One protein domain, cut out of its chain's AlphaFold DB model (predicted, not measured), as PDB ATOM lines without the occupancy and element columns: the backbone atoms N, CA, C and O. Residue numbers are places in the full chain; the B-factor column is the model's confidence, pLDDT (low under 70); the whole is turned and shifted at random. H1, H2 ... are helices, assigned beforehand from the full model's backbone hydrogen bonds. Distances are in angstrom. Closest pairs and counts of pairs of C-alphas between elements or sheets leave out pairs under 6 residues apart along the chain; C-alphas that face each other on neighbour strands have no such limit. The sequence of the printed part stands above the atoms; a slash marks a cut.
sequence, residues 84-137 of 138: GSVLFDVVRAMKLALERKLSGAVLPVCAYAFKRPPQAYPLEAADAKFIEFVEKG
ATOM      1  N   GLY A  84     183.507 230.500 339.245       92.56
ATOM      2  CA  GLY A  84     183.479 229.115 339.717       92.56
ATOM      3  C   GLY A  84     183.567 228.088 338.587       92.56
ATOM      4  O   GLY A  84     184.338 227.136 338.691       92.56
ATOM      5  N   SER A  85     182.829 228.303 337.493       93.38
ATOM      6  CA  SER A  85     182.860 227.424 336.314       93.38
ATOM      7  C   SER A  85     184.248 227.388 335.673       93.38
ATOM      8  O   SER A  85     184.827 226.317 335.513       93.38
ATOM      9  N   VAL A  86     184.823 228.563 335.410       94.69
ATOM     10  CA  VAL A  86     186.162 228.706 334.819       94.69
ATOM     11  C   VAL A  86     187.228 228.073 335.713       94.69
ATOM     12  O   VAL A  86     188.106 227.366 335.226       94.69
ATOM     13  N   LEU A  87     187.147 228.268 337.034       95.75
ATOM     14  CA  LEU A  87     188.075 227.638 337.973       95.75
ATOM     15  C   LEU A  87     187.993 226.107 337.908       95.75
ATOM     16  O   LEU A  87     189.024 225.433 337.902       95.75
ATOM     17  N   PHE A  88     186.781 225.555 337.842       96.38
ATOM     18  CA  PHE A  88     186.572 224.114 337.739       96.38
ATOM     19  C   PHE A  88     187.153 223.542 336.440       96.38
ATOM     20  O   PHE A  88     187.841 222.515 336.462       96.38
ATOM     21  N   ASP A  89     186.952 224.240 335.324       96.44
ATOM     22  CA  ASP A  89     187.533 223.890 334.029       96.44
ATOM     23  C   ASP A  89     189.062 223.907 334.065       96.44
ATOM     24  O   ASP A  89     189.697 222.958 333.602       96.44
ATOM     25  N   VAL A  90     189.668 224.927 334.681       96.81
ATOM     26  CA  VAL A  90     191.127 225.017 334.841       96.81
ATOM     27  C   VAL A  90     191.662 223.834 335.638       96.81
ATOM     28  O   VAL A  90     192.619 223.200 335.203       96.81
ATOM     29  N   VAL A  91     191.050 223.494 336.776       96.88
ATOM     30  CA  VAL A  91     191.495 222.358 337.606       96.88
ATOM     31  C   VAL A  91     191.488 221.058 336.798       96.88
ATOM     32  O   VAL A  91     192.471 220.310 336.806       96.88
ATOM     33  N   ARG A  92     190.415 220.806 336.043       96.56
ATOM     34  CA  ARG A  92     190.290 219.617 335.185       96.56
ATOM     35  C   ARG A  92     191.295 219.632 334.034       96.56
ATOM     36  O   ARG A  92     191.949 218.622 333.776       96.56
ATOM     37  N   ALA A  93     191.476 220.774 333.381       96.56
ATOM     38  CA  ALA A  93     192.437 220.937 332.299       96.56
ATOM     39  C   ALA A  93     193.890 220.778 332.780       96.56
ATOM     40  O   ALA A  93     194.719 220.226 332.058       96.56
ATOM     41  N   MET A  94     194.209 221.192 334.010       96.38
ATOM     42  CA  MET A  94     195.530 220.973 334.613       96.38
ATOM     43  C   MET A  94     195.773 219.503 334.951       96.38
ATOM     44  O   MET A  94     196.883 219.014 334.746       96.38
ATOM     45  N   LYS A  95     194.745 218.766 335.390       96.25
ATOM     46  CA  LYS A  95     194.837 217.308 335.559       96.25
ATOM     47  C   LYS A  95     195.168 216.612 334.231       96.25
ATOM     48  O   LYS A  95     196.080 215.791 334.191       96.25
ATOM     49  N   LEU A  96     194.508 217.011 333.145       95.62
ATOM     50  CA  LEU A  96     194.797 216.519 331.795       95.62
ATOM     51  C   LEU A  96     196.208 216.906 331.318       95.62
ATOM     52  O   LEU A  96     196.921 216.089 330.737       95.62
ATOM     53  N   ALA A  97     196.647 218.140 331.586       96.06
ATOM     54  CA  ALA A  97     197.999 218.596 331.267       96.06
ATOM     55  C   ALA A  97     199.071 217.764 331.989       96.06
ATOM     56  O   ALA A  97     200.078 217.396 331.380       96.06
ATOM     57  N   LEU A  98     198.826 217.431 333.261       95.69
ATOM     58  CA  LEU A  98     199.700 216.585 334.070       95.69
ATOM     59  C   LEU A  98     199.801 215.166 333.495       95.69
ATOM     60  O   LEU A  98     200.901 214.628 333.379       95.69
ATOM     61  N   GLU A  99     198.679 214.572 333.087       95.31
ATOM     62  CA  GLU A  99     198.647 213.242 332.455       95.31
ATOM     63  C   GLU A  99     199.383 213.218 331.114       95.31
ATOM     64  O   GLU A  99     200.093 212.263 330.800       95.31
ATOM     65  N   ARG A 100     199.303 214.320 330.366       94.88
ATOM     66  CA  ARG A 100     200.054 214.538 329.123       94.88
ATOM     67  C   ARG A 100     201.514 214.945 329.350       94.88
ATOM     68  O   ARG A 100     202.216 215.217 328.379       94.88
ATOM     69  N   LYS A 101     201.981 214.987 330.606       95.94
ATOM     70  CA  LYS A 101     203.347 215.375 331.006       95.94
ATOM     71  C   LYS A 101     203.769 216.748 330.466       95.94
ATOM     72  O   LYS A 101     204.943 216.975 330.176       95.94
ATOM     73  N   LEU A 102     202.812 217.662 330.319       95.44
ATOM     74  CA  LEU A 102     203.097 219.034 329.917       95.44
ATOM     75  C   LEU A 102     203.754 219.793 331.073       95.44
ATOM     76  O   LEU A 102     203.503 219.521 332.245       95.44
ATOM     77  N   SER A 103     204.593 220.765 330.727       93.19
ATOM     78  CA  SER A 103     205.277 221.637 331.680       93.19
ATOM     79  C   SER A 103     205.251 223.085 331.194       93.19
ATOM     80  O   SER A 103     205.022 223.355 330.014       93.19
ATOM     81  N   GLY A 104     205.462 224.026 332.116       94.38
ATOM     82  CA  GLY A 104     205.349 225.455 331.829       94.38
ATOM     83  C   GLY A 104     203.899 225.927 331.677       94.38
ATOM     84  O   GLY A 104     202.962 225.298 332.167       94.38
ATOM     85  N   ALA A 105     203.718 227.078 331.028       95.06
ATOM     86  CA  ALA A 105     202.398 227.665 330.816       95.06
ATOM     87  C   ALA A 105     201.613 226.895 329.741       95.06
ATOM     88  O   ALA A 105     202.018 226.839 328.579       95.06
ATOM     89  N   VAL A 106     200.452 226.350 330.109       96.50
ATOM     90  CA  VAL A 106     199.537 225.686 329.171       96.50
ATOM     91  C   VAL A 106     198.732 226.755 328.433       96.50
ATOM     92  O   VAL A 106     197.646 227.138 328.864       96.50
ATOM     93  N   LEU A 107     199.288 227.261 327.327       96.06
ATOM     94  CA  LEU A 107     198.774 228.435 326.608       96.06
ATOM     95  C   LEU A 107     197.264 228.400 326.305       96.06
ATOM     96  O   LEU A 107     196.624 229.420 326.560       96.06
ATOM     97  N   PRO A 108     196.660 227.279 325.849       95.62
ATOM     98  CA  PRO A 108     195.213 227.217 325.626       95.62
ATOM     99  C   PRO A 108     194.390 227.476 326.895       95.62
ATOM    100  O   PRO A 108     193.411 228.212 326.862       95.62
ATOM    101  N   VAL A 109     194.824 226.928 328.035       96.62
ATOM    102  CA  VAL A 109     194.147 227.123 329.328       96.62
ATOM    103  C   VAL A 109     194.378 228.536 329.848       96.62
ATOM    104  O   VAL A 109     193.455 229.168 330.358       96.62
ATOM    105  N   CYS A 110     195.598 229.058 329.693       96.38
ATOM    106  CA  CYS A 110     195.917 230.423 330.088       96.38
ATOM    107  C   CYS A 110     195.048 231.445 329.341       96.38
ATOM    108  O   CYS A 110     194.512 232.357 329.965       96.38
ATOM    109  N   ALA A 111     194.913 231.288 328.023       95.44
ATOM    110  CA  ALA A 111     194.138 232.184 327.172       95.44
ATOM    111  C   ALA A 111     192.637 232.174 327.505       95.44
ATOM    112  O   ALA A 111     192.027 233.236 327.523       95.44
ATOM    113  N   TYR A 112     192.073 230.999 327.801       95.56
ATOM    114  CA  TYR A 112     190.662 230.829 328.168       95.56
ATOM    115  C   TYR A 112     190.325 231.429 329.540       95.56
ATOM    116  O   TYR A 112     189.349 232.159 329.692       95.56
ATOM    117  N   ALA A 113     191.137 231.141 330.560       95.12
ATOM    118  CA  ALA A 113     190.727 231.371 331.943       95.12
ATOM    119  C   ALA A 113     191.174 232.711 332.551       95.12
ATOM    120  O   ALA A 113     190.669 233.105 333.606       95.12
ATOM    121  N   PHE A 114     192.137 233.412 331.944       92.81
ATOM    122  CA  PHE A 114     192.795 234.549 332.588       92.81
ATOM    123  C   PHE A 114     192.749 235.819 331.740       92.81
ATOM    124  O   PHE A 114     192.991 235.806 330.542       92.81
ATOM    125  N   LYS A 115     192.542 236.965 332.403       88.19
ATOM    126  CA  LYS A 115     192.468 238.295 331.761       88.19
ATOM    127  C   LYS A 115     193.810 238.820 331.239       88.19
ATOM    128  O   LYS A 115     193.837 239.777 330.475       88.19
ATOM    129  N   ARG A 116     194.925 238.247 331.699       87.88
ATOM    130  CA  ARG A 116     196.287 238.614 331.281       87.88
ATOM    131  C   ARG A 116     197.122 237.349 331.058       87.88
ATOM    132  O   ARG A 116     197.976 237.030 331.886       87.88
ATOM    133  N   PRO A 117     196.838 236.590 329.991       93.31
ATOM    134  CA  PRO A 117     197.594 235.387 329.675       93.31
ATOM    135  C   PRO A 117     199.001 235.740 329.153       93.31
ATOM    136  O   PRO A 117     199.205 236.850 328.658       93.31
ATOM    137  N   PRO A 118     199.971 234.802 329.193       93.75
ATOM    138  CA  PRO A 118     201.285 234.992 328.570       93.75
ATOM    139  C   PRO A 118     201.203 235.269 327.062       93.75
ATOM    140  O   PRO A 118     202.003 236.030 326.528       93.75
ATOM    141  N   GLN A 119     200.217 234.668 326.391       92.94
ATOM    142  CA  GLN A 119     199.881 234.937 324.998       92.94
ATOM    143  C   GLN A 119     198.387 235.243 324.899       92.94
ATOM    144  O   GLN A 119     197.559 234.405 325.257       92.94
ATOM    145  N   ALA A 120     198.056 236.445 324.432       88.06
ATOM    146  CA  ALA A 120     196.678 236.871 324.227       88.06
ATOM    147  C   ALA A 120     196.116 236.308 322.918       88.06
ATOM    148  O   ALA A 120     196.805 236.269 321.899       88.06
ATOM    149  N   TYR A 121     194.848 235.911 322.960       90.31
ATOM    150  CA  TYR A 121     194.059 235.483 321.812       90.31
ATOM    151  C   TYR A 121     192.714 236.221 321.838       90.31
ATOM    152  O   TYR A 121     192.254 236.569 322.929       90.31
ATOM    153  N   PRO A 122     192.070 236.454 320.677       91.25
ATOM    154  CA  PRO A 122     190.649 236.798 320.635       91.25
ATOM    155  C   PRO A 122     189.821 235.766 321.410       91.25
ATOM    156  O   PRO A 122     190.195 234.591 321.427       91.25
ATOM    157  N   LEU A 123     188.717 236.189 322.035       88.56
ATOM    158  CA  LEU A 123     187.919 235.337 322.927       88.56
ATOM    159  C   LEU A 123     187.477 234.041 322.235       88.56
ATOM    160  O   LEU A 123     187.712 232.954 322.754       88.56
ATOM    161  N   GLU A 124     186.967 234.139 321.010       92.56
ATOM    162  CA  GLU A 124     186.499 232.990 320.230       92.56
ATOM    163  C   GLU A 124     187.641 232.014 319.911       92.56
ATOM    164  O   GLU A 124     187.466 230.795 319.909       92.56
ATOM    165  N   ALA A 125     188.843 232.542 319.661       94.94
ATOM    166  CA  ALA A 125     190.026 231.729 319.405       94.94
ATOM    167  C   ALA A 125     190.571 231.082 320.687       94.94
ATOM    168  O   ALA A 125     191.100 229.970 320.626       94.94
ATOM    169  N   ALA A 126     190.465 231.760 321.835       95.44
ATOM    170  CA  ALA A 126     190.832 231.210 323.135       95.44
ATOM    171  C   ALA A 126     189.922 230.028 323.502       95.44
ATOM    172  O   ALA A 126     190.434 228.960 323.849       95.44
ATOM    173  N   ASP A 127     188.608 230.184 323.322       94.94
ATOM    174  CA  ASP A 127     187.615 229.130 323.553       94.94
ATOM    175  C   ASP A 127     187.856 227.925 322.639       94.94
ATOM    176  O   ASP A 127     187.983 226.794 323.117       94.94
ATOM    177  N   ALA A 128     188.019 228.151 321.332       96.56
ATOM    178  CA  ALA A 128     188.282 227.077 320.373       96.56
ATOM    179  C   ALA A 128     189.565 226.297 320.710       96.56
ATOM    180  O   ALA A 128     189.585 225.067 320.658       96.56
ATOM    181  N   LYS A 129     190.635 226.997 321.107       95.94
ATOM    182  CA  LYS A 129     191.900 226.366 321.516       95.94
ATOM    183  C   LYS A 129     191.768 225.577 322.810       95.94
ATOM    184  O   LYS A 129     192.415 224.539 322.950       95.94
ATOM    185  N   PHE A 130     190.984 226.069 323.764       96.81
ATOM    186  CA  PHE A 130     190.717 225.350 325.002       96.81
ATOM    187  C   PHE A 130     189.934 224.062 324.738       96.81
ATOM    188  O   PHE A 130     190.328 223.010 325.238       96.81
ATOM    189  N   ILE A 131     188.906 224.117 323.889       96.19
ATOM    190  CA  ILE A 131     188.144 222.933 323.463       96.19
ATOM    191  C   ILE A 131     189.063 221.932 322.756       96.19
ATOM    192  O   ILE A 131     189.146 220.783 323.184       96.19
ATOM    193  N   GLU A 132     189.848 222.375 321.767       95.94
ATOM    194  CA  GLU A 132     190.820 221.522 321.069       95.94
ATOM    195  C   GLU A 132     191.807 220.867 322.051       95.94
ATOM    196  O   GLU A 132     192.144 219.686 321.934       95.94
ATOM    197  N   PHE A 133     192.270 221.625 323.051       95.62
ATOM    198  CA  PHE A 133     193.132 221.099 324.097       95.62
ATOM    199  C   PHE A 133     192.428 220.003 324.901       95.62
ATOM    200  O   PHE A 133     193.023 218.949 325.119       95.62
ATOM    201  N   VAL A 134     191.190 220.209 325.337       95.12
ATOM    202  CA  VAL A 134     190.458 219.214 326.132       95.12
ATOM    203  C   VAL A 134     190.151 217.959 325.304       95.12
ATOM    204  O   VAL A 134     190.369 216.852 325.796       95.12
ATOM    205  N   GLU A 135     189.759 218.107 324.040       93.00
ATOM    206  CA  GLU A 135     189.329 217.001 323.170       93.00
ATOM    207  C   GLU A 135     190.474 216.142 322.619       93.00
ATOM    208  O   GLU A 135     190.275 214.954 322.389       93.00
ATOM    209  N   LYS A 136     191.699 216.675 322.482       77.62
ATOM    210  CA  LYS A 136     192.884 215.959 321.945       77.62
ATOM    211  C   LYS A 136     193.343 214.697 322.713       77.62
ATOM    212  O   LYS A 136     194.431 214.191 322.455       77.62
ATOM    213  N   GLY A 137     192.579 214.223 323.697       58.78
ATOM    214  CA  GLY A 137     192.862 213.020 324.486       58.78
ATOM    215  C   GLY A 137     191.692 212.042 324.609       58.78
ATOM    216  O   GLY A 137     191.785 211.155 325.456       58.78
TER     217      GLY A 137
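Overview. This is residues 84 to 137 of the 138 residues of a protein of Candidatus Bathyarchaeota archaeon (UniProt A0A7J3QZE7). The longest helix, H1, and the short helix H2 form a helical hairpin, side by side and running opposite ways, and H3 packs over one side of it, crossing H2 steeply while its later part comes close to H1. Two loops, residues 100 to 106 and 114 to 122, join the three helices. The printed part has 54 residues with three named helices in the order H1, H2, H3 and no named strand; its class is all helix. It is compact, with a radius of gyration of the C-alphas of 10.3 A, and rounded, spanning 27 by 22 by 18 A.

Along the chain. H1, residues 84 to 99, is 23.1 A long from C-alpha 84 at (183.479, 229.115, 339.717) to C-alpha 99 at (198.647, 213.242, 332.455). H3, residues 123 to 135, is 18.4 A long and ends with C-alpha 135 at (189.329, 217.001, 323.170). H2, residues 107 to 113, measures 10.1 A.

Arrangement. H1 touches H2 with residues 86 to 93 alone, at a shallow tilt of 20 degrees, opposite ways; their closest C-alphas, of Val 86 and Ala 113, are 6.0 A apart. H2 touches H3 at a steep tilt of 64 degrees, opposite ways, and their closest C-alphas, of Pro 108 and Phe 130, are 4.9 A apart. H1 and H3 are close but not clearly touching: their closest C-alphas, of Ala 93 and Val 134, are 6.7 A apart, and the two run the same way at a steep tilt of 45 degrees. In H1, H2 and H3 every O i to N i+4 pair is within hydrogen-bond range.

Size, cuts and confidence. The two C-alphas farthest apart, of Glu 99 and Pro 122, are 27.5 A apart. The printed part has no cut. The links H1 to H2, of 7 residues, and H2 to H3, of 9, are short. The mean pLDDT of the printed part is 93.6, and residue 137 alone is under 70.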